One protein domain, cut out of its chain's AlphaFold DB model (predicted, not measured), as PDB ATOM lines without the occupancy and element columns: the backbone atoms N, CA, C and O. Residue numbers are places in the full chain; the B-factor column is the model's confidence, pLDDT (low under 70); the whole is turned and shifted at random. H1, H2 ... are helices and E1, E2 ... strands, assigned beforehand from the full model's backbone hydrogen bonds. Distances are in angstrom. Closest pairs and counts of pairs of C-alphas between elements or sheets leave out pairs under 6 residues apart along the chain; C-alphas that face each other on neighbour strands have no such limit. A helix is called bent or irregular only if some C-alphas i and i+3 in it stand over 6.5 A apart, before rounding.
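This is residues 9 to 167 of the 176 residues of the protein "Orotidine 5'-phosphate decarboxylase" of Mesorhizobium sp (UniProt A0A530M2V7). A small parallel sheet of three strands has two long helices, H3 and H5, packed side by side over one face, making two layers, helices on one face of a sheet; H1 sits by the ends where E2 and E3 begin, and H4 follows at the other end of E2. H2 lies beyond H3, while H6 and a long looping stretch, residues 115 to 153, extend beyond E3. The printed part has 159 residues, with seven named helices and three named strands in the order H1 E1 H2 H3 E2 H4 H5 E3 H6 H7; the sheet's order is E1 E2 E3. The class is mostly helix, and the whole is compact, with a radius of gyration of the C-alphas of 16.3 A and spans of 52 by 36 by 26 A.

H1, residues 9 to 17, begins with C-alpha 9 at (39.649, 60.051, 20.635). E1 is residues 21 to 24, H2 residues 33 to 38, and H3 residues 40 to 55, 24.0 A long. H3 is irregular, with C-alphas 41 and 44 7.8 A apart, and has a kink of 27 degrees near residue 47. E2 is residues 61 to 65, 13.3 A long, and H4 residues 66 to 70. H5, residues 73 to 89, is 24.6 A long and begins with C-alpha 73 at (15.589, 40.906, 25.649). E3 is residues 93 to 97, 12.9 A long, and H6 residues 104 to 114, 15.9 A long. H7, residues 154 to 159, ends with C-alpha 159 at (46.239, 47.258, 20.126).

H1 only grazes the sheet; its closest C-alphas to E3 are those of Ile 9 and Gly 93, 6.9 A apart. E1 and E2 are parallel, with N 24 and O 63 2.8 A apart; E2 and E3 are parallel, with N 64 and O 95 2.9 A apart. E1, H2 H3, E2 and E2, H4 H5, E3 are strand-helix-strand units, parallel neighbour strands with helices between, each with a right-handed crossover. H2 touches residues 43 to 47 of H3, closest at C-alphas 35 and 43, 5.4 A. H3 and H5 lie on the same face and run along the strands, H3 over E1 and H5 over E2 and E3 at a height of 10.3 A. They touch at a shallow tilt of 23 degrees, the same way, closest at C-alphas 45 and 79, 5.4 A. H4 only grazes the sheet and touches residues 75 to 80 of H5, closest at C-alphas 69 and 76, 4.3 A. H6 and H7 are apart and not on the sheet. Residues 130 to 131 pair in parallel with residues 95 to 96 of E3. Every O i to N i+4 pair is within hydrogen-bond range in H1, H2, H4, H5, H6 and H7, and 10 of 12 are in H3.

The C-alphas farthest apart, those of Arg 37 and Ala 143, are 52.1 A apart. The printed part has no cut. The link from H6 to H7, 39 residues, is long. Mean pLDDT of the printed part is 73.6; residues 28 to 30, 39 and 131 to 167 are under 70.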
ATOM      1  N   ILE A   9      40.353  60.431  19.398       85.12
ATOM      2  CA  ILE A   9      39.649  60.051  20.635       85.12
ATOM      3  C   ILE A   9      40.559  59.169  21.488       85.12
ATOM      4  O   ILE A   9      40.732  59.433  22.679       85.12
ATOM      5  N   VAL A  10      41.183  58.156  20.877       87.06
ATOM      6  CA  VAL A  10      42.037  57.219  21.602       87.06
ATOM      7  C   VAL A  10      43.232  57.930  22.228       87.06
ATOM      8  O   VAL A  10      43.479  57.784  23.423       87.06
ATOM      9  N   GLN A  11      43.951  58.727  21.443       88.62
ATOM     10  CA  GLN A  11      45.123  59.459  21.913       88.62
ATOM     11  C   GLN A  11      44.770  60.428  23.045       88.62
ATOM     12  O   GLN A  11      45.437  60.415  24.079       88.62
ATOM     13  N   ALA A  12      43.707  61.222  22.886       91.06
ATOM     14  CA  ALA A  12      43.279  62.182  23.899       91.06
ATOM     15  C   ALA A  12      42.861  61.491  25.207       91.06
ATOM     16  O   ALA A  12      43.280  61.901  26.293       91.06
ATOM     17  N   ASN A  13      42.073  60.417  25.118       90.88
ATOM     18  CA  ASN A  13      41.578  59.713  26.296       90.88
ATOM     19  C   ASN A  13      42.685  58.923  27.002       90.88
ATOM     20  O   ASN A  13      42.727  58.933  28.230       90.88
ATOM     21  N   VAL A  14      43.621  58.317  26.265       91.31
ATOM     22  CA  VAL A  14      44.791  57.647  26.859       91.31
ATOM     23  C   VAL A  14      45.707  58.645  27.563       91.31
ATOM     24  O   VAL A  14      46.156  58.371  28.673       91.31
ATOM     25  N   GLN A  15      45.960  59.813  26.968       93.81
ATOM     26  CA  GLN A  15      46.765  60.857  27.613       93.81
ATOM     27  C   GLN A  15      46.131  61.359  28.915       93.81
ATOM     28  O   GLN A  15      46.844  61.652  29.872       93.81
ATOM     29  N   ARG A  16      44.797  61.460  28.958       94.94
ATOM     30  CA  ARG A  16      44.068  62.010  30.106       94.94
ATOM     31  C   ARG A  16      43.777  60.992  31.211       94.94
ATOM     32  O   ARG A  16      43.876  61.338  32.383       94.94
ATOM     33  N   PHE A  17      43.370  59.780  30.848       91.44
ATOM     34  CA  PHE A  17      42.828  58.778  31.776       91.44
ATOM     35  C   PHE A  17      43.663  57.492  31.845       91.44
ATOM     36  O   PHE A  17      43.350  56.596  32.625       91.44
ATOM     37  N   GLY A  18      44.722  57.381  31.041       87.56
ATOM     38  CA  GLY A  18      45.522  56.168  30.925       87.56
ATOM     39  C   GLY A  18      44.890  55.107  30.023       87.56
ATOM     40  O   GLY A  18      43.895  55.322  29.334       87.56
ATOM     41  N   ASN A  19      45.500  53.926  30.010       90.19
ATOM     42  CA  ASN A  19      45.164  52.809  29.124       90.19
ATOM     43  C   ASN A  19      44.163  51.809  29.740       90.19
ATOM     44  O   ASN A  19      44.239  50.611  29.467       90.19
ATOM     45  N   LEU A  20      43.223  52.287  30.558       86.06
ATOM     46  CA  LEU A  20      42.185  51.456  31.170       86.06
ATOM     47  C   LEU A  20      40.903  51.441  30.318       86.06
ATOM     48  O   LEU A  20      40.409  52.497  29.920       86.06
ATOM     49  N   VAL A  21      40.342  50.247  30.092       89.00
ATOM     50  CA  VAL A  21      38.956  50.070  29.623       89.00
ATOM     51  C   VAL A  21      38.166  49.402  30.726       89.00
ATOM     52  O   VAL A  21      38.547  48.341  31.212       89.00
ATOM     53  N   VAL A  22      37.024  49.982  31.064       89.19
ATOM     54  CA  VAL A  22      36.071  49.335  31.963       89.19
ATOM     55  C   VAL A  22      35.170  48.395  31.169       89.19
ATOM     56  O   VAL A  22      34.491  48.822  30.236       89.19
ATOM     57  N   GLY A  23      35.162  47.112  31.533       89.88
ATOM     58  CA  GLY A  23      34.170  46.151  31.056       89.88
ATOM     59  C   GLY A  23      32.825  46.370  31.750       89.88
ATOM     60  O   GLY A  23      32.778  46.568  32.961       89.88
ATOM     61  N   ILE A  24      31.745  46.388  30.969       90.06
ATOM     62  CA  ILE A  24      30.370  46.416  31.468       90.06
ATOM     63  C   ILE A  24      29.684  45.131  31.005       90.06
ATOM     64  O   ILE A  24      29.158  45.019  29.891       90.06
ATOM     65  N   ASP A  25      29.747  44.150  31.893       89.38
ATOM     66  CA  ASP A  25      29.329  42.765  31.737       89.38
ATOM     67  C   ASP A  25      28.474  42.350  32.951       89.38
ATOM     68  O   ASP A  25      28.956  41.677  33.857       89.38
ATOM     69  N   PRO A  26      27.197  42.783  33.008       79.88
ATOM     70  CA  PRO A  26      26.309  42.578  34.155       79.88
ATOM     71  C   PRO A  26      25.815  41.125  34.265       79.88
ATOM     72  O   PRO A  26      24.650  40.798  34.006       79.88
ATOM     73  N   SER A  27      26.735  40.241  34.644       77.75
ATOM     74  CA  SER A  27      26.491  38.841  34.972       77.75
ATOM     75  C   SER A  27      25.700  38.745  36.289       77.75
ATOM     76  O   SER A  27      25.984  39.459  37.246       77.75
ATOM     77  N   LEU A  28      24.671  37.888  36.349       65.06
ATOM     78  CA  LEU A  28      23.833  37.744  37.557       65.06
ATOM     79  C   LEU A  28      24.616  37.407  38.830       65.06
ATOM     80  O   LEU A  28      24.301  38.009  39.853       65.06
ATOM     81  N   PRO A  29      25.580  36.465  38.802       69.88
ATOM     82  CA  PRO A  29      26.378  36.140  39.982       69.88
ATOM     83  C   PRO A  29      27.146  37.327  40.571       69.88
ATOM     84  O   PRO A  29      27.371  37.352  41.777       69.88
ATOM     85  N   ASP A  30      27.513  38.303  39.740       68.62
ATOM     86  CA  ASP A  30      28.373  39.421  40.139       68.62
ATOM     87  C   ASP A  30      27.571  40.659  40.573       68.62
ATOM     88  O   ASP A  30      28.136  41.629  41.075       68.62
ATOM     89  N   VAL A  31      26.246  40.644  40.389       72.69
ATOM     90  CA  VAL A  31      25.375  41.766  40.750       72.69
ATOM     91  C   VAL A  31      25.053  41.690  42.246       72.69
ATOM     92  O   VAL A  31      24.458  40.706  42.697       72.69
ATOM     93  N   PRO A  32      25.348  42.741  43.033       77.38
ATOM     94  CA  PRO A  32      25.008  42.761  44.447       77.38
ATOM     95  C   PRO A  32      23.509  42.528  44.664       77.38
ATOM     96  O   PRO A  32      22.671  43.194  44.051       77.38
ATOM     97  N   HIS A  33      23.162  41.632  45.592       76.19
ATOM     98  CA  HIS A  33      21.771  41.247  45.871       76.19
ATOM     99  C   HIS A  33      20.833  42.433  46.144       76.19
ATOM    100  O   HIS A  33      19.646  42.345  45.835       76.19
ATOM    101  N   ALA A  34      21.354  43.543  46.676       71.31
ATOM    102  CA  ALA A  34      20.597  44.772  46.898       71.31
ATOM    103  C   ALA A  34      19.987  45.334  45.600       71.31
ATOM    104  O   ALA A  34      18.820  45.708  45.591       71.31
ATOM    105  N   PHE A  35      20.719  45.311  44.479       73.94
ATOM    106  CA  PHE A  35      20.182  45.765  43.192       73.94
ATOM    107  C   PHE A  35      19.033  44.876  42.728       73.94
ATOM    108  O   PHE A  35      17.990  45.382  42.328       73.94
ATOM    109  N   VAL A  36      19.203  43.556  42.815       73.81
ATOM    110  CA  VAL A  36      18.195  42.590  42.355       73.81
ATOM    111  C   VAL A  36      16.934  42.648  43.220       73.81
ATOM    112  O   VAL A  36      15.826  42.606  42.692       73.81
ATOM    113  N   ARG A  37      17.091  42.758  44.544       73.25
ATOM    114  CA  ARG A  37      15.972  42.772  45.494       73.25
ATOM    115  C   ARG A  37      15.205  44.091  45.466       73.25
ATOM    116  O   ARG A  37      13.978  44.071  45.426       73.25
ATOM    117  N   ASP A  38      15.917  45.214  45.469       72.69
ATOM    118  CA  ASP A  38      15.313  46.535  45.668       72.69
ATOM    119  C   ASP A  38      15.003  47.230  44.322       72.69
ATOM    120  O   ASP A  38      14.190  48.148  44.261       72.69
ATOM    121  N   GLY A  39      15.605  46.768  43.217       66.88
ATOM    122  CA  GLY A  39      15.449  47.342  41.875       66.88
ATOM    123  C   GLY A  39      14.274  46.804  41.048       66.88
ATOM    124  O   GLY A  39      14.009  47.334  39.965       66.88
ATOM    125  N   GLY A  40      13.564  45.771  41.517       77.06
ATOM    126  CA  GLY A  40      12.388  45.217  40.832       77.06
ATOM    127  C   GLY A  40      12.669  44.870  39.364       77.06
ATOM    128  O   GLY A  40      13.694  44.282  39.055       77.06
ATOM    129  N   ALA A  41      11.795  45.257  38.430       77.50
ATOM    130  CA  ALA A  41      12.002  45.002  36.996       77.50
ATOM    131  C   ALA A  41      13.170  45.799  36.366       77.50
ATOM    132  O   ALA A  41      13.668  45.418  35.309       77.50
ATOM    133  N   ASN A  42      13.626  46.874  37.020       83.56
ATOM    134  CA  ASN A  42      14.613  47.819  36.483       83.56
ATOM    135  C   ASN A  42      16.023  47.622  37.050       83.56
ATOM    136  O   ASN A  42      16.926  48.388  36.714       83.56
ATOM    137  N   TRP A  43      16.237  46.598  37.884       86.62
ATOM    138  CA  TRP A  43      17.518  46.366  38.556       86.62
ATOM    139  C   TRP A  43      18.709  46.373  37.590       86.62
ATOM    140  O   TRP A  43      19.781  46.861  37.936       86.62
ATOM    141  N   PHE A  44      18.511  45.859  36.372       89.50
ATOM    142  CA  PHE A  44      19.558  45.738  35.364       89.50
ATOM    143  C   PHE A  44      20.034  47.107  34.870       89.50
ATOM    144  O   PHE A  44      21.235  47.359  34.840       89.50
ATOM    145  N   ALA A  45      19.100  48.004  34.539       91.06
ATOM    146  CA  ALA A  45      19.426  49.370  34.140       91.06
ATOM    147  C   ALA A  45      20.088  50.130  35.298       91.06
ATOM    148  O   ALA A  45      21.158  50.698  35.115       91.06
ATOM    149  N   ASN A  46      19.532  50.021  36.510       89.69
ATOM    150  CA  ASN A  46      20.089  50.662  37.705       89.69
ATOM    151  C   ASN A  46      21.525  50.203  38.002       89.69
ATOM    152  O   ASN A  46      22.355  50.998  38.434       89.69
ATOM    153  N   TYR A  47      21.824  48.921  37.787       89.25
ATOM    154  CA  TYR A  47      23.167  48.383  37.984       89.25
ATOM    155  C   TYR A  47      24.153  48.909  36.934       89.25
ATOM    156  O   TYR A  47      25.270  49.297  37.274       89.25
ATOM    157  N   VAL A  48      23.736  48.982  35.666       92.31
ATOM    158  CA  VAL A  48      24.549  49.582  34.596       92.31
ATOM    159  C   VAL A  48      24.801  51.068  34.869       92.31
ATOM    160  O   VAL A  48      25.941  51.517  34.754       92.31
ATOM    161  N   ASP A  49      23.781  51.811  35.302       92.31
ATOM    162  CA  ASP A  49      23.916  53.218  35.688       92.31
ATOM    163  C   ASP A  49      24.860  53.404  36.873       92.31
ATOM    164  O   ASP A  49      25.706  54.290  36.837       92.31
ATOM    165  N   PHE A  50      24.790  52.535  37.882       90.50
ATOM    166  CA  PHE A  50      25.710  52.566  39.015       90.50
ATOM    167  C   PHE A  50      27.176  52.362  38.594       90.50
ATOM    168  O   PHE A  50      28.075  53.038  39.109       90.50
ATOM    169  N   ILE A  51      27.437  51.446  37.654       90.69
ATOM    170  CA  ILE A  51      28.786  51.262  37.104       90.69
ATOM    171  C   ILE A  51      29.224  52.544  36.390       90.69
ATOM    172  O   ILE A  51      30.321  53.035  36.655       90.69
ATOM    173  N   LEU A  52      28.366  53.116  35.538       92.75
ATOM    174  CA  LEU A  52      28.669  54.357  34.823       92.75
ATOM    175  C   LEU A  52      28.929  55.526  35.781       92.75
ATOM    176  O   LEU A  52      29.974  56.156  35.657       92.75
ATOM    177  N   ASP A  53      28.084  55.743  36.793       93.12
ATOM    178  CA  ASP A  53      28.285  56.745  37.856       93.12
ATOM    179  C   ASP A  53      29.663  56.611  38.522       93.12
ATOM    180  O   ASP A  53      30.289  57.592  38.926       93.12
ATOM    181  N   THR A  54      30.144  55.374  38.660       91.50
ATOM    182  CA  THR A  54      31.403  55.074  39.341       91.50
ATOM    183  C   THR A  54      32.627  55.369  38.474       91.50
ATOM    184  O   THR A  54      33.700  55.656  39.018       91.50
ATOM    185  N   VAL A  55      32.507  55.294  37.149       91.06
ATOM    186  CA  VAL A  55      33.650  55.396  36.222       91.06
ATOM    187  C   VAL A  55      33.653  56.682  35.404       91.06
ATOM    188  O   VAL A  55      34.703  57.076  34.888       91.06
ATOM    189  N   GLU A  56      32.514  57.363  35.323       93.62
ATOM    190  CA  GLU A  56      32.363  58.637  34.636       93.62
ATOM    191  C   GLU A  56      33.371  59.668  35.169       93.62
ATOM    192  O   GLU A  56      33.584  59.825  36.373       93.62
ATOM    193  N   GLY A  57      34.075  60.331  34.248       92.88
ATOM    194  CA  GLY A  57      35.138  61.282  34.579       92.88
ATOM    195  C   GLY A  57      36.428  60.662  35.139       92.88
ATOM    196  O   GLY A  57      37.345  61.415  35.468       92.88
ATOM    197  N   ARG A  58      36.531  59.328  35.240       92.50
ATOM    198  CA  ARG A  58      37.728  58.611  35.729       92.50
ATOM    199  C   ARG A  58      38.394  57.740  34.671       92.50
ATOM    200  O   ARG A  58      39.591  57.494  34.778       92.50
ATOM    201  N   VAL A  59      37.646  57.277  33.669       91.50
ATOM    202  CA  VAL A  59      38.158  56.392  32.612       91.50
ATOM    203  C   VAL A  59      37.925  56.971  31.226       91.50
ATOM    204  O   VAL A  59      36.975  57.714  30.993       91.50
ATOM    205  N   GLY A  60      38.806  56.613  30.295       92.31
ATOM    206  CA  GLY A  60      38.717  57.052  28.906       92.31
ATOM    207  C   GLY A  60      37.815  56.181  28.036       92.31
ATOM    208  O   GLY A  60      37.380  56.638  26.980       92.31
ATOM    209  N   PHE A  61      37.546  54.937  28.447       94.00
ATOM    210  CA  PHE A  61      36.838  53.958  27.624       94.00
ATOM    211  C   PHE A  61      35.980  53.006  28.448       94.00
ATOM    212  O   PHE A  61      36.372  52.563  29.532       94.00
ATOM    213  N   VAL A  62      34.858  52.611  27.853       93.75
ATOM    214  CA  VAL A  62      33.984  51.546  28.349       93.75
ATOM    215  C   VAL A  62      33.721  50.524  27.246       93.75
ATOM    216  O   VAL A  62      33.624  50.868  26.067       93.75
ATOM    217  N   LYS A  63      33.610  49.252  27.628       94.50
ATOM    218  CA  LYS A  63      33.317  48.126  26.739       94.50
ATOM    219  C   LYS A  63      32.054  47.414  27.199       94.50
ATOM    220  O   LYS A  63      32.089  46.694  28.192       94.50
ATOM    221  N   PHE A  64      30.978  47.536  26.434       93.88
ATOM    222  CA  PHE A  64      29.731  46.820  26.689       93.88
ATOM    223  C   PHE A  64      29.765  45.432  26.046       93.88
ATOM    224  O   PHE A  64      30.007  45.307  24.843       93.88
ATOM    225  N   GLN A  65      29.510  44.380  26.827       93.31
ATOM    226  CA  GLN A  65      29.376  43.019  26.300       93.31
ATOM    227  C   GLN A  65      27.919  42.738  25.923       93.31
ATOM    228  O   GLN A  65      27.100  42.452  26.797       93.31
ATOM    229  N   SER A  66      27.602  42.792  24.621       92.19
ATOM    230  CA  SER A  66      26.216  42.773  24.129       92.19
ATOM    231  C   SER A  66      25.432  41.531  24.558       92.19
ATOM    232  O   SER A  66      24.237  41.641  24.819       92.19
ATOM    233  N   ALA A  67      26.089  40.378  24.730       90.56
ATOM    234  CA  ALA A  67      25.435  39.128  25.111       90.56
ATOM    235  C   ALA A  67      24.642  39.236  26.428       90.56
ATOM    236  O   ALA A  67      23.546  38.685  26.525       90.56
ATOM    237  N   TYR A  68      25.144  39.975  27.427       91.25
ATOM    238  CA  TYR A  68      24.436  40.143  28.705       91.25
ATOM    239  C   TYR A  68      23.191  41.023  28.581       91.25
ATOM    240  O   TYR A  68      22.206  40.798  29.283       91.25
ATOM    241  N   PHE A  69      23.221  42.001  27.677       93.62
ATOM    242  CA  PHE A  69      22.084  42.871  27.390       93.62
ATOM    243  C   PHE A  69      21.045  42.132  26.534       93.62
ATOM    244  O   PHE A  69      19.860  42.149  26.852       93.62
ATOM    245  N   GLU A  70      21.485  41.395  25.512       93.62
ATOM    246  CA  GLU A  70      20.634  40.547  24.667       93.62
ATOM    247  C   GLU A  70      19.908  39.466  25.481       93.62
ATOM    248  O   GLU A  70      18.719  39.226  25.270       93.62
ATOM    249  N   ALA A  71      20.573  38.876  26.483       92.06
ATOM    250  CA  ALA A  71      19.973  37.892  27.386       92.06
ATOM    251  C   ALA A  71      18.804  38.444  28.231       92.06
ATOM    252  O   ALA A  71      18.044  37.670  28.815       92.06
ATOM    253  N   ARG A  72      18.630  39.771  28.300       90.44
ATOM    254  CA  ARG A  72      17.488  40.447  28.948       90.44
ATOM    255  C   ARG A  72      16.402  40.883  27.967       90.44
ATOM    256  O   ARG A  72      15.464  41.575  28.367       90.44
ATOM    257  N   GLY A  73      16.516  40.502  26.698       92.19
ATOM    258  CA  GLY A  73      15.589  40.906  25.649       92.19
ATOM    259  C   GLY A  73      15.553  42.425  25.465       92.19
ATOM    260  O   GLY A  73      16.561  43.116  25.609       92.19
ATOM    261  N   LEU A  74      14.368  42.959  25.158       92.75
ATOM    262  CA  LEU A  74      14.196  44.374  24.808       92.75
ATOM    263  C   LEU A  74      14.578  45.335  25.939       92.75
ATOM    264  O   LEU A  74      15.123  46.399  25.666       92.75
ATOM    265  N   ILE A  75      14.351  44.957  27.201       91.94
ATOM    266  CA  ILE A  75      14.717  45.798  28.352       91.94
ATOM    267  C   ILE A  75      16.239  45.957  28.434       91.94
ATOM    268  O   ILE A  75      16.731  47.059  28.663       91.94
ATOM    269  N   GLY A  76      16.994  44.880  28.195       93.50
ATOM    270  CA  GLY A  76      18.453  44.958  28.155       93.50
ATOM    271  C   GLY A  76      18.965  45.737  26.959       93.50
ATOM    272  O   GLY A  76      19.849  46.566  27.121       93.50
ATOM    273  N   LEU A  77      18.396  45.529  25.772       94.56
ATOM    274  CA  LEU A  77      18.775  46.302  24.587       94.56
ATOM    275  C   LEU A  77      18.497  47.802  24.762       94.56
ATOM    276  O   LEU A  77      19.336  48.622  24.400       94.56
ATOM    277  N   ASN A  78      17.379  48.169  25.393       94.88
ATOM    278  CA  ASN A  78      17.098  49.558  25.748       94.88
ATOM    279  C   ASN A  78      18.124  50.106  26.755       94.88
ATOM    280  O   ASN A  78      18.660  51.194  26.559       94.88
ATOM    281  N   ALA A  79      18.453  49.339  27.802       95.06
ATOM    282  CA  ALA A  79      19.479  49.728  28.770       95.06
ATOM    283  C   ALA A  79      20.866  49.889  28.120       95.06
ATOM    284  O   ALA A  79      21.587  50.825  28.452       95.06
ATOM    285  N   LEU A  80      21.221  49.020  27.166       95.62
ATOM    286  CA  LEU A  80      22.456  49.126  26.387       95.62
ATOM    287  C   LEU A  80      22.501  50.443  25.617       95.62
ATOM    288  O   LEU A  80      23.492  51.164  25.700       95.62
ATOM    289  N   SER A  81      21.426  50.761  24.896       96.00
ATOM    290  CA  SER A  81      21.347  51.977  24.090       96.00
ATOM    291  C   SER A  81      21.503  53.239  24.941       96.00
ATOM    292  O   SER A  81      22.374  54.072  24.678       96.00
ATOM    293  N   VAL A  82      20.734  53.339  26.030       96.19
ATOM    294  CA  VAL A  82      20.810  54.467  26.970       96.19
ATOM    295  C   VAL A  82      22.219  54.600  27.560       96.19
ATOM    296  O   VAL A  82      22.781  55.698  27.583       96.19
ATOM    297  N   ALA A  83      22.827  53.487  27.976       96.25
ATOM    298  CA  ALA A  83      24.166  53.467  28.551       96.25
ATOM    299  C   ALA A  83      25.255  53.898  27.551       96.25
ATOM    300  O   ALA A  83      26.167  54.646  27.913       96.25
ATOM    301  N   MET A  84      25.154  53.478  26.285       95.19
ATOM    302  CA  MET A  84      26.076  53.888  25.222       95.19
ATOM    303  C   MET A  84      25.974  55.390  24.941       95.19
ATOM    304  O   MET A  84      26.999  56.074  24.899       95.19
ATOM    305  N   HIS A  85      24.757  55.930  24.822       94.44
ATOM    306  CA  HIS A  85      24.549  57.370  24.649       94.44
ATOM    307  C   HIS A  85      25.118  58.177  25.814       94.44
ATOM    308  O   HIS A  85      25.829  59.161  25.595       94.44
ATOM    309  N   ARG A  86      24.854  57.735  27.046       95.69
ATOM    310  CA  ARG A  86      25.382  58.365  28.256       95.69
ATOM    311  C   ARG A  86      26.911  58.375  28.264       95.69
ATOM    312  O   ARG A  86      27.514  59.419  28.504       95.69
ATOM    313  N   ALA A  87      27.545  57.247  27.948       94.69
ATOM    314  CA  ALA A  87      28.998  57.152  27.928       94.69
ATOM    315  C   ALA A  87      29.641  58.084  26.886       94.69
ATOM    316  O   ALA A  87      30.613  58.777  27.199       94.69
ATOM    317  N   LYS A  88      29.058  58.173  25.683       91.50
ATOM    318  CA  LYS A  88      29.512  59.115  24.645       91.50
ATOM    319  C   LYS A  88      29.318  60.568  25.070       91.50
ATOM    320  O   LYS A  88      30.217  61.382  24.867       91.50
ATOM    321  N   ALA A  89      28.186  60.896  25.694       92.69
ATOM    322  CA  ALA A  89      27.917  62.240  26.212       92.69
ATOM    323  C   ALA A  89      28.923  62.660  27.300       92.69
ATOM    324  O   ALA A  89      29.320  63.822  27.353       92.69
ATOM    325  N   ALA A  90      29.402  61.707  28.103       93.44
ATOM    326  CA  ALA A  90      30.464  61.909  29.086       93.44
ATOM    327  C   ALA A  90      31.886  61.989  28.480       93.44
ATOM    328  O   ALA A  90      32.865  62.172  29.207       93.44
ATOM    329  N   GLY A  91      32.030  61.848  27.158       92.06
ATOM    330  CA  GLY A  91      33.315  61.903  26.455       92.06
ATOM    331  C   GLY A  91      34.151  60.620  26.543       92.06
ATOM    332  O   GLY A  91      35.331  60.638  26.179       92.06
ATOM    333  N   MET A  92      33.565  59.513  27.009       92.69
ATOM    334  CA  MET A  92      34.214  58.202  26.999       92.69
ATOM    335  C   MET A  92      34.133  57.590  25.597       92.69
ATOM    336  O   MET A  92      33.120  57.718  24.914       92.69
ATOM    337  N   GLY A  93      35.189  56.891  25.184       92.12
ATOM    338  CA  GLY A  93      35.156  56.066  23.980       92.12
ATOM    339  C   GLY A  93      34.356  54.789  24.239       92.12
ATOM    340  O   GLY A  93      34.624  54.071  25.207       92.12
ATOM    341  N   VAL A  94      33.383  54.501  23.380       92.62
ATOM    342  CA  VAL A  94      32.461  53.376  23.548       92.62
ATOM    343  C   VAL A  94      32.826  52.223  22.627       92.62
ATOM    344  O   VAL A  94      32.809  52.332  21.398       92.62
ATOM    345  N   ILE A  95      33.105  51.077  23.244       90.94
ATOM    346  CA  ILE A  95      33.384  49.815  22.568       90.94
ATOM    347  C   ILE A  95      32.177  48.893  22.743       90.94
ATOM    348  O   ILE A  95      31.775  48.592  23.868       90.94
ATOM    349  N   LEU A  96      31.628  48.390  21.638       91.25
ATOM    350  CA  LEU A  96      30.585  47.362  21.672       91.25
ATOM    351  C   LEU A  96      31.188  46.002  21.313       91.25
ATOM    352  O   LEU A  96      31.579  45.748  20.173       91.25
ATOM    353  N   ASP A  97      31.271  45.103  22.288       89.56
ATOM    354  CA  ASP A  97      31.792  43.751  22.102       89.56
ATOM    355  C   ASP A  97      30.662  42.777  21.736       89.56
ATOM    356  O   ASP A  97      30.236  41.969  22.562       89.56
ATOM    357  N   ALA A  98      30.178  42.880  20.493       87.00
ATOM    358  CA  ALA A  98      29.081  42.064  19.954       87.00
ATOM    359  C   ALA A  98      29.533  40.809  19.183       87.00
ATOM    360  O   ALA A  98      28.704  39.985  18.788       87.00
ATOM    361  N   LYS A  99      30.846  40.667  18.936       83.31
ATOM    362  CA  LYS A  99      31.474  39.508  18.268       83.31
ATOM    363  C   LYS A  99      30.794  39.095  16.953       83.31
ATOM    364  O   LYS A  99      30.749  37.910  16.622       83.31
ATOM    365  N   ARG A 100      30.258  40.051  16.184       81.31
ATOM    366  CA  ARG A 100      29.535  39.736  14.946       81.31
ATOM    367  C   ARG A 100      30.489  39.260  13.862       81.31
ATOM    368  O   ARG A 100      31.529  39.856  13.592       81.31
ATOM    369  N   ARG A 101      30.134  38.162  13.208       76.62
ATOM    370  CA  ARG A 101      30.929  37.600  12.122       76.62
ATOM    371  C   ARG A 101      29.995  37.116  11.033       76.62
ATOM    372  O   ARG A 101      29.403  36.055  11.163       76.62
ATOM    373  N   ASP A 102      29.905  37.904   9.974       80.31
ATOM    374  CA  ASP A 102      29.085  37.618   8.803       80.31
ATOM    375  C   ASP A 102      29.732  38.236   7.552       80.31
ATOM    376  O   ASP A 102      30.790  38.865   7.661       80.31
ATOM    377  N   ILE A 103      29.128  38.049   6.379       75.56
ATOM    378  CA  ILE A 103      29.639  38.537   5.088       75.56
ATOM    379  C   ILE A 103      28.554  39.265   4.282       75.56
ATOM    380  O   ILE A 103      27.363  39.188   4.587       75.56
ATOM    381  N   GLY A 104      28.972  39.986   3.236       84.12
ATOM    382  CA  GLY A 104      28.066  40.620   2.275       84.12
ATOM    383  C   GLY A 104      27.027  41.539   2.928       84.12
ATOM    384  O   GLY A 104      27.360  42.375   3.768       84.12
ATOM    385  N   ALA A 105      25.759  41.383   2.539       82.69
ATOM    386  CA  ALA A 105      24.660  42.230   3.002       82.69
ATOM    387  C   ALA A 105      24.448  42.180   4.527       82.69
ATOM    388  O   ALA A 105      24.153  43.209   5.136       82.69
ATOM    389  N   THR A 106      24.655  41.024   5.162       77.56
ATOM    390  CA  THR A 106      24.497  40.889   6.616       77.56
ATOM    391  C   THR A 106      25.588  41.647   7.371       77.56
ATOM    392  O   THR A 106      25.308  42.334   8.352       77.56
ATOM    393  N   ALA A 107      26.834  41.606   6.884       77.50
ATOM    394  CA  ALA A 107      27.918  42.419   7.441       77.50
ATOM    395  C   ALA A 107      27.628  43.924   7.310       77.50
ATOM    396  O   ALA A 107      27.891  44.684   8.244       77.50
ATOM    397  N   THR A 108      27.043  44.348   6.185       81.88
ATOM    398  CA  THR A 108      26.607  45.737   5.978       81.88
ATOM    399  C   THR A 108      25.531  46.148   6.981       81.88
ATOM    400  O   THR A 108      25.628  47.233   7.547       81.88
ATOM    401  N   ALA A 109      24.552  45.283   7.265       82.25
ATOM    402  CA  ALA A 109      23.522  45.566   8.264       82.25
ATOM    403  C   ALA A 109      24.118  45.759   9.672       82.25
ATOM    404  O   ALA A 109      23.755  46.704  10.369       82.25
ATOM    405  N   TYR A 110      25.097  44.936  10.071       83.00
ATOM    406  CA  TYR A 110      25.817  45.140  11.336       83.00
ATOM    407  C   TYR A 110      26.613  46.449  11.361       83.00
ATOM    408  O   TYR A 110      26.622  47.141  12.377       83.00
ATOM    409  N   ALA A 111      27.265  46.814  10.254       82.25
ATOM    410  CA  ALA A 111      27.969  48.088  10.160       82.25
ATOM    411  C   ALA A 111      26.994  49.270  10.269       82.25
ATOM    412  O   ALA A 111      27.276  50.231  10.976       82.25
ATOM    413  N   GLN A 112      25.823  49.183   9.638       80.75
ATOM    414  CA  GLN A 112      24.792  50.211   9.752       80.75
ATOM    415  C   GLN A 112      24.236  50.322  11.180       80.75
ATOM    416  O   GLN A 112      23.985  51.427  11.647       80.75
ATOM    417  N   ALA A 113      24.083  49.204  11.891       83.12
ATOM    418  CA  ALA A 113      23.611  49.214  13.273       83.12
ATOM    419  C   ALA A 113      24.627  49.824  14.257       83.12
ATOM    420  O   ALA A 113      24.218  50.501  15.195       83.12
ATOM    421  N   TYR A 114      25.931  49.574  14.066       86.12
ATOM    422  CA  TYR A 114      26.947  49.889  15.085       86.12
ATOM    423  C   TYR A 114      27.916  51.018  14.731       86.12
ATOM    424  O   TYR A 114      28.514  51.586  15.636       86.12
ATOM    425  N   LEU A 115      28.123  51.318  13.445       80.62
ATOM    426  CA  LEU A 115      29.141  52.271  12.973       80.62
ATOM    427  C   LEU A 115      28.556  53.480  12.250       80.62
ATOM    428  O   LEU A 115      29.249  54.486  12.095       80.62
ATOM    429  N   ALA A 116      27.324  53.382  11.751       75.75
ATOM    430  CA  ALA A 116      26.687  54.508  11.094       75.75
ATOM    431  C   ALA A 116      26.079  55.434  12.154       75.75
ATOM    432  O   ALA A 116      25.241  54.983  12.940       75.75
ATOM    433  N   PRO A 117      26.445  56.726  12.175       77.62
ATOM    434  CA  PRO A 117      25.759  57.672  13.031       77.62
ATOM    435  C   PRO A 117      24.305  57.844  12.594       77.62
ATOM    436  O   PRO A 117      23.968  57.642  11.419       77.62
ATOM    437  N   ALA A 118      23.447  58.288  13.513       80.19
ATOM    438  CA  ALA A 118      22.037  58.560  13.209       80.19
ATOM    439  C   ALA A 118      21.875  59.518  12.009       80.19
ATOM    440  O   ALA A 118      21.028  59.322  11.140       80.19
ATOM    441  N   SER A 119      22.767  60.509  11.889       76.50
ATOM    442  CA  SER A 119      22.795  61.461  10.769       76.50
ATOM    443  C   SER A 119      23.143  60.839   9.410       76.50
ATOM    444  O   SER A 119      22.961  61.488   8.385       76.50
ATOM    445  N   ALA A 120      23.668  59.612   9.388       75.94
ATOM    446  CA  ALA A 120      24.027  58.864   8.184       75.94
ATOM    447  C   ALA A 120      23.143  57.619   7.976       75.94
ATOM    448  O   ALA A 120      23.523  56.714   7.236       75.94
ATOM    449  N   GLY A 121      21.969  57.563   8.619       72.12
ATOM    450  CA  GLY A 121      21.003  56.472   8.451       72.12
ATOM    451  C   GLY A 121      21.264  55.239   9.320       72.12
ATOM    452  O   GLY A 121      20.684  54.182   9.059       72.12
ATOM    453  N   GLY A 122      22.129  55.348  10.333       78.94
ATOM    454  CA  GLY A 122      22.167  54.384  11.434       78.94
ATOM    455  C   GLY A 122      20.972  54.560  12.372       78.94
ATOM    456  O   GLY A 122      20.298  55.591  12.340       78.94
ATOM    457  N   SER A 123      20.708  53.573  13.229       81.06
ATOM    458  CA  SER A 123      19.625  53.686  14.217       81.06
ATOM    459  C   SER A 123      19.925  54.713  15.312       81.06
ATOM    460  O   SER A 123      19.007  55.190  15.964       81.06
ATOM    461  N   GLY A 124      21.201  55.051  15.536       82.56
ATOM    462  CA  GLY A 124      21.653  55.866  16.669       82.56
ATOM    463  C   GLY A 124      21.739  55.074  17.976       82.56
ATOM    464  O   GLY A 124      22.678  55.277  18.738       82.56
ATOM    465  N   ASP A 125      20.843  54.104  18.168       85.62
ATOM    466  CA  ASP A 125      20.688  53.353  19.417       85.62
ATOM    467  C   ASP A 125      21.938  52.574  19.857       85.62
ATOM    468  O   ASP A 125      22.168  52.421  21.053       85.62
ATOM    469  N   PHE A 126      22.737  52.061  18.915       85.62
ATOM    470  CA  PHE A 126      23.910  51.216  19.194       85.62
ATOM    471  C   PHE A 126      25.189  51.738  18.533       85.62
ATOM    472  O   PHE A 126      26.098  50.964  18.227       85.62
ATOM    473  N   GLU A 127      25.268  53.050  18.309       84.38
ATOM    474  CA  GLU A 127      26.420  53.687  17.671       84.38
ATOM    475  C   GLU A 127      27.665  53.614  18.576       84.38
ATOM    476  O   GLU A 127      27.807  54.373  19.537       84.38
ATOM    477  N   ALA A 128      28.588  52.713  18.248       79.56
ATOM    478  CA  ALA A 128      29.859  52.527  18.934       79.56
ATOM    479  C   ALA A 128      30.997  53.210  18.171       79.56
ATOM    480  O   ALA A 128      31.025  53.222  16.942       79.56
ATOM    481  N   ASP A 129      31.995  53.702  18.900       78.50
ATOM    482  CA  ASP A 129      33.201  54.248  18.279       78.50
ATOM    483  C   ASP A 129      34.135  53.120  17.785       78.50
ATOM    484  O   ASP A 129      34.913  53.296  16.846       78.50
ATOM    485  N   SER A 130      34.034  51.926  18.393       71.44
ATOM    486  CA  SER A 130      34.718  50.715  17.928       71.44
ATOM    487  C   SER A 130      33.950  49.421  18.265       71.44
ATOM    488  O   SER A 130      33.914  49.004  19.424       71.44
ATOM    489  N   PRO A 131      33.347  48.720  17.286       55.47
ATOM    490  CA  PRO A 131      32.757  47.406  17.502       55.47
ATOM    491  C   PRO A 131      33.831  46.315  17.428       55.47
ATOM    492  O   PRO A 131      34.576  46.196  16.449       55.47
ATOM    493  N   ARG A 132      33.899  45.450  18.445       47.81
ATOM    494  CA  ARG A 132      34.789  44.284  18.412       47.81
ATOM    495  C   ARG A 132      34.149  43.212  17.528       47.81
ATOM    496  O   ARG A 132      33.227  42.513  17.946       47.81
ATOM    497  N   THR A 133      34.715  43.040  16.332       40.81
ATOM    498  CA  THR A 133      34.341  42.083  15.266       40.81
ATOM    499  C   THR A 133      33.262  42.605  14.307       40.81
ATOM    500  O   THR A 133      32.074  42.388  14.501       40.81
ATOM    501  N   ILE A 134      33.709  43.258  13.230       40.47
ATOM    502  CA  ILE A 134      33.138  43.149  11.878       40.47
ATOM    503  C   ILE A 134      34.353  42.935  10.965       40.47
ATOM    504  O   ILE A 134      35.191  43.826  10.836       40.47
ATOM    505  N   ARG A 135      34.530  41.743  10.374       33.66
ATOM    506  CA  ARG A 135      35.580  41.547   9.355       33.66
ATOM    507  C   ARG A 135      35.043  42.026   8.008       33.66
ATOM    508  O   ARG A 135      34.104  41.446   7.484       33.66
ATOM    509  N   SER A 136      35.686  43.035   7.428       35.69
ATOM    510  CA  SER A 136      35.374  43.640   6.124       35.69
ATOM    511  C   SER A 136      35.743  42.767   4.914       35.69
ATOM    512  O   SER A 136      36.116  43.286   3.859       35.69
ATOM    513  N   ALA A 137      35.693  41.440   5.032       34.66
ATOM    514  CA  ALA A 137      35.873  40.591   3.866       34.66
ATOM    515  C   ALA A 137      34.576  40.647   3.041       34.66
ATOM    516  O   ALA A 137      33.615  39.952   3.344       34.66
ATOM    517  N   GLN A 138      34.584  41.488   1.999       32.72
ATOM    518  CA  GLN A 138      33.598  41.557   0.908       32.72
ATOM    519  C   GLN A 138      32.349  42.445   1.097       32.72
ATOM    520  O   GLN A 138      31.266  42.084   0.647       32.72
ATOM    521  N   VAL A 139      32.493  43.666   1.629       38.03
ATOM    522  CA  VAL A 139      31.562  44.758   1.263       38.03
ATOM    523  C   VAL A 139      32.091  45.422  -0.016       38.03
ATOM    524  O   VAL A 139      32.761  46.452   0.024       38.03
ATOM    525  N   GLN A 140      31.855  44.801  -1.176       31.50
ATOM    526  CA  GLN A 140      32.002  45.478  -2.470       31.50
ATOM    527  C   GLN A 140      30.783  46.390  -2.656       31.50
ATOM    528  O   GLN A 140      29.693  45.906  -2.938       31.50
ATOM    529  N   GLY A 141      30.953  47.704  -2.458       30.48
ATOM    530  CA  GLY A 141      29.916  48.679  -2.831       30.48
ATOM    531  C   GLY A 141      29.896  50.031  -2.111       30.48
ATOM    532  O   GLY A 141      29.211  50.932  -2.576       30.48
ATOM    533  N   ALA A 142      30.647  50.246  -1.027       33.09
ATOM    534  CA  ALA A 142      30.561  51.496  -0.251       33.09
ATOM    535  C   ALA A 142      31.436  52.653  -0.794       33.09
ATOM    536  O   ALA A 142      32.021  53.413  -0.026       33.09
ATOM    537  N   ALA A 143      31.527  52.819  -2.118       29.11
ATOM    538  CA  ALA A 143      32.344  53.859  -2.759       29.11
ATOM    539  C   ALA A 143      31.747  55.286  -2.688       29.11
ATOM    540  O   ALA A 143      32.240  56.185  -3.364       29.11
ATOM    541  N   GLN A 144      30.699  55.526  -1.889       27.89
ATOM    542  CA  GLN A 144      29.984  56.812  -1.898       27.89
ATOM    543  C   GLN A 144      29.763  57.461  -0.525       27.89
ATOM    544  O   GLN A 144      29.126  58.510  -0.444       27.89
ATOM    545  N   LEU A 145      30.343  56.919   0.549       28.23
ATOM    546  CA  LEU A 145      30.380  57.611   1.837       28.23
ATOM    547  C   LEU A 145      31.585  58.559   1.855       28.23
ATOM    548  O   LEU A 145      32.722  58.162   2.099       28.23
ATOM    549  N   ARG A 146      31.334  59.834   1.539       24.17
ATOM    550  CA  ARG A 146      32.304  60.935   1.643       24.17
ATOM    551  C   ARG A 146      32.589  61.259   3.113       24.17
ATOM    552  O   ARG A 146      32.072  62.234   3.640       24.17
ATOM    553  N   SER A 147      33.383  60.419   3.766       23.91
ATOM    554  CA  SER A 147      34.191  60.686   4.968       23.91
ATOM    555  C   SER A 147      35.026  59.429   5.233       23.91
ATOM    556  O   SER A 147      34.494  58.332   5.057       23.91
ATOM    557  N   PRO A 148      36.315  59.527   5.608       24.47
ATOM    558  CA  PRO A 148      37.145  58.350   5.814       24.47
ATOM    559  C   PRO A 148      36.638  57.600   7.051       24.47
ATOM    560  O   PRO A 148      37.001  57.919   8.178       24.47
ATOM    561  N   VAL A 149      35.784  56.595   6.840       27.86
ATOM    562  CA  VAL A 149      35.559  55.534   7.821       27.86
ATOM    563  C   VAL A 149      36.926  54.904   8.013       27.86
ATOM    564  O   VAL A 149      37.442  54.246   7.107       27.86
ATOM    565  N   ILE A 150      37.562  55.204   9.145       28.14
ATOM    566  CA  ILE A 150      38.864  54.654   9.496       28.14
ATOM    567  C   ILE A 150      38.696  53.145   9.548       28.14
ATOM    568  O   ILE A 150      38.175  52.565  10.498       28.14
ATOM    569  N   LEU A 151      39.138  52.526   8.458       30.16
ATOM    570  CA  LEU A 151      39.456  51.125   8.358       30.16
ATOM    571  C   LEU A 151      40.463  50.870   9.483       30.16
ATOM    572  O   LEU A 151      41.623  51.279   9.387       30.16
ATOM    573  N   ALA A 152      40.019  50.272  10.587       27.41
ATOM    574  CA  ALA A 152      40.923  49.811  11.624       27.41
ATOM    575  C   ALA A 152      41.833  48.757  10.979       27.41
ATOM    576  O   ALA A 152      41.460  47.595  10.820       27.41
ATOM    577  N   SER A 153      43.011  49.200  10.531       24.80
ATOM    578  CA  SER A 153      44.088  48.343  10.047       24.80
ATOM    579  C   SER A 153      44.306  47.232  11.069       24.80
ATOM    580  O   SER A 153      44.154  47.457  12.271       24.80
ATOM    581  N   ALA A 154      44.671  46.035  10.611       26.03
ATOM    582  CA  ALA A 154      44.884  44.854  11.452       26.03
ATOM    583  C   ALA A 154      45.805  45.107  12.672       26.03
ATOM    584  O   ALA A 154      45.733  44.382  13.660       26.03
ATOM    585  N   HIS A 155      46.603  46.180  12.643       24.06
ATOM    586  CA  HIS A 155      47.429  46.658  13.750       24.06
ATOM    587  C   HIS A 155      46.644  47.347  14.893       24.06
ATOM    588  O   HIS A 155      47.031  47.224  16.050       24.06
ATOM    589  N   VAL A 156      45.513  48.012  14.619       29.34
ATOM    590  CA  VAL A 156      44.654  48.655  15.642       29.34
ATOM    591  C   VAL A 156      43.790  47.617  16.366       29.34
ATOM    592  O   VAL A 156      43.597  47.703  17.576       29.34
ATOM    593  N   ALA A 157      43.346  46.572  15.659       27.88
ATOM    594  CA  ALA A 157      42.652  45.437  16.273       27.88
ATOM    595  C   ALA A 157      43.545  44.669  17.271       27.88
ATOM    596  O   ALA A 157      43.039  44.141  18.261       27.88
ATOM    597  N   ALA A 158      44.864  44.644  17.037       24.67
ATOM    598  CA  ALA A 158      45.847  44.077  17.959       24.67
ATOM    599  C   ALA A 158      46.122  44.989  19.172       24.67
ATOM    600  O   ALA A 158      46.324  44.485  20.273       24.67
ATOM    601  N   ALA A 159      46.057  46.316  19.015       27.45
ATOM    602  CA  ALA A 159      46.239  47.258  20.126       27.45
ATOM    603  C   ALA A 159      45.086  47.223  21.151       27.45
ATOM    604  O   ALA A 159      45.309  47.446  22.337       27.45
ATOM    605  N   ILE A 160      43.870  46.848  20.732       33.72
ATOM    606  CA  ILE A 160      42.712  46.644  21.629       33.72
ATOM    607  C   ILE A 160      42.881  45.378  22.509       33.72
ATOM    608  O   ILE A 160      42.104  45.141  23.431       33.72
ATOM    609  N   ALA A 161      43.892  44.537  22.255       26.11
ATOM    610  CA  ALA A 161      44.097  43.281  22.981       26.11
ATOM    611  C   ALA A 161      44.881  43.407  24.303       26.11
ATOM    612  O   ALA A 161      44.953  42.419  25.028       26.11
ATOM    613  N   VAL A 162      45.433  44.577  24.651       26.91
ATOM    614  CA  VAL A 162      46.193  44.764  25.904       26.91
ATOM    615  C   VAL A 162      45.610  45.923  26.712       26.91
ATOM    616  O   VAL A 162      46.199  46.996  26.799       26.91
ATOM    617  N   MET A 163      44.425  45.728  27.290       31.62
ATOM    618  CA  MET A 163      43.867  46.642  28.293       31.62
ATOM    619  C   MET A 163      43.281  45.798  29.427       31.62
ATOM    620  O   MET A 163      42.515  44.869  29.178       31.62
ATOM    621  N   VAL A 164      43.736  46.069  30.653       27.88
ATOM    622  CA  VAL A 164      43.407  45.307  31.865       27.88
ATOM    623  C   VAL A 164      41.904  45.404  32.128       27.88
ATOM    624  O   VAL A 164      41.371  46.498  32.286       27.88
ATOM    625  N   GLU A 165      41.231  44.258  32.156       32.75
ATOM    626  CA  GLU A 165      39.817  44.133  32.506       32.75
ATOM    627  C   GLU A 165      39.695  44.173  34.037       32.75
ATOM    628  O   GLU A 165      40.223  43.303  34.728       32.75
ATOM    629  N   VAL A 166      39.061  45.216  34.579       37.09
ATOM    630  CA  VAL A 166      38.744  45.311  36.013       37.09
ATOM    631  C   VAL A 166      37.274  44.949  36.192       37.09
ATOM    632  O   VAL A 166      36.402  45.662  35.699       37.09
ATOM    633  N   GLN A 167      37.008  43.843  36.888       41.12
ATOM    634  CA  GLN A 167      35.656  43.434  37.267       41.12
ATOM    635  C   GLN A 167      35.219  44.182  38.536       41.12
ATOM    636  O   GLN A 167      35.951  44.241  39.524       41.12
TER     637      GLN A 167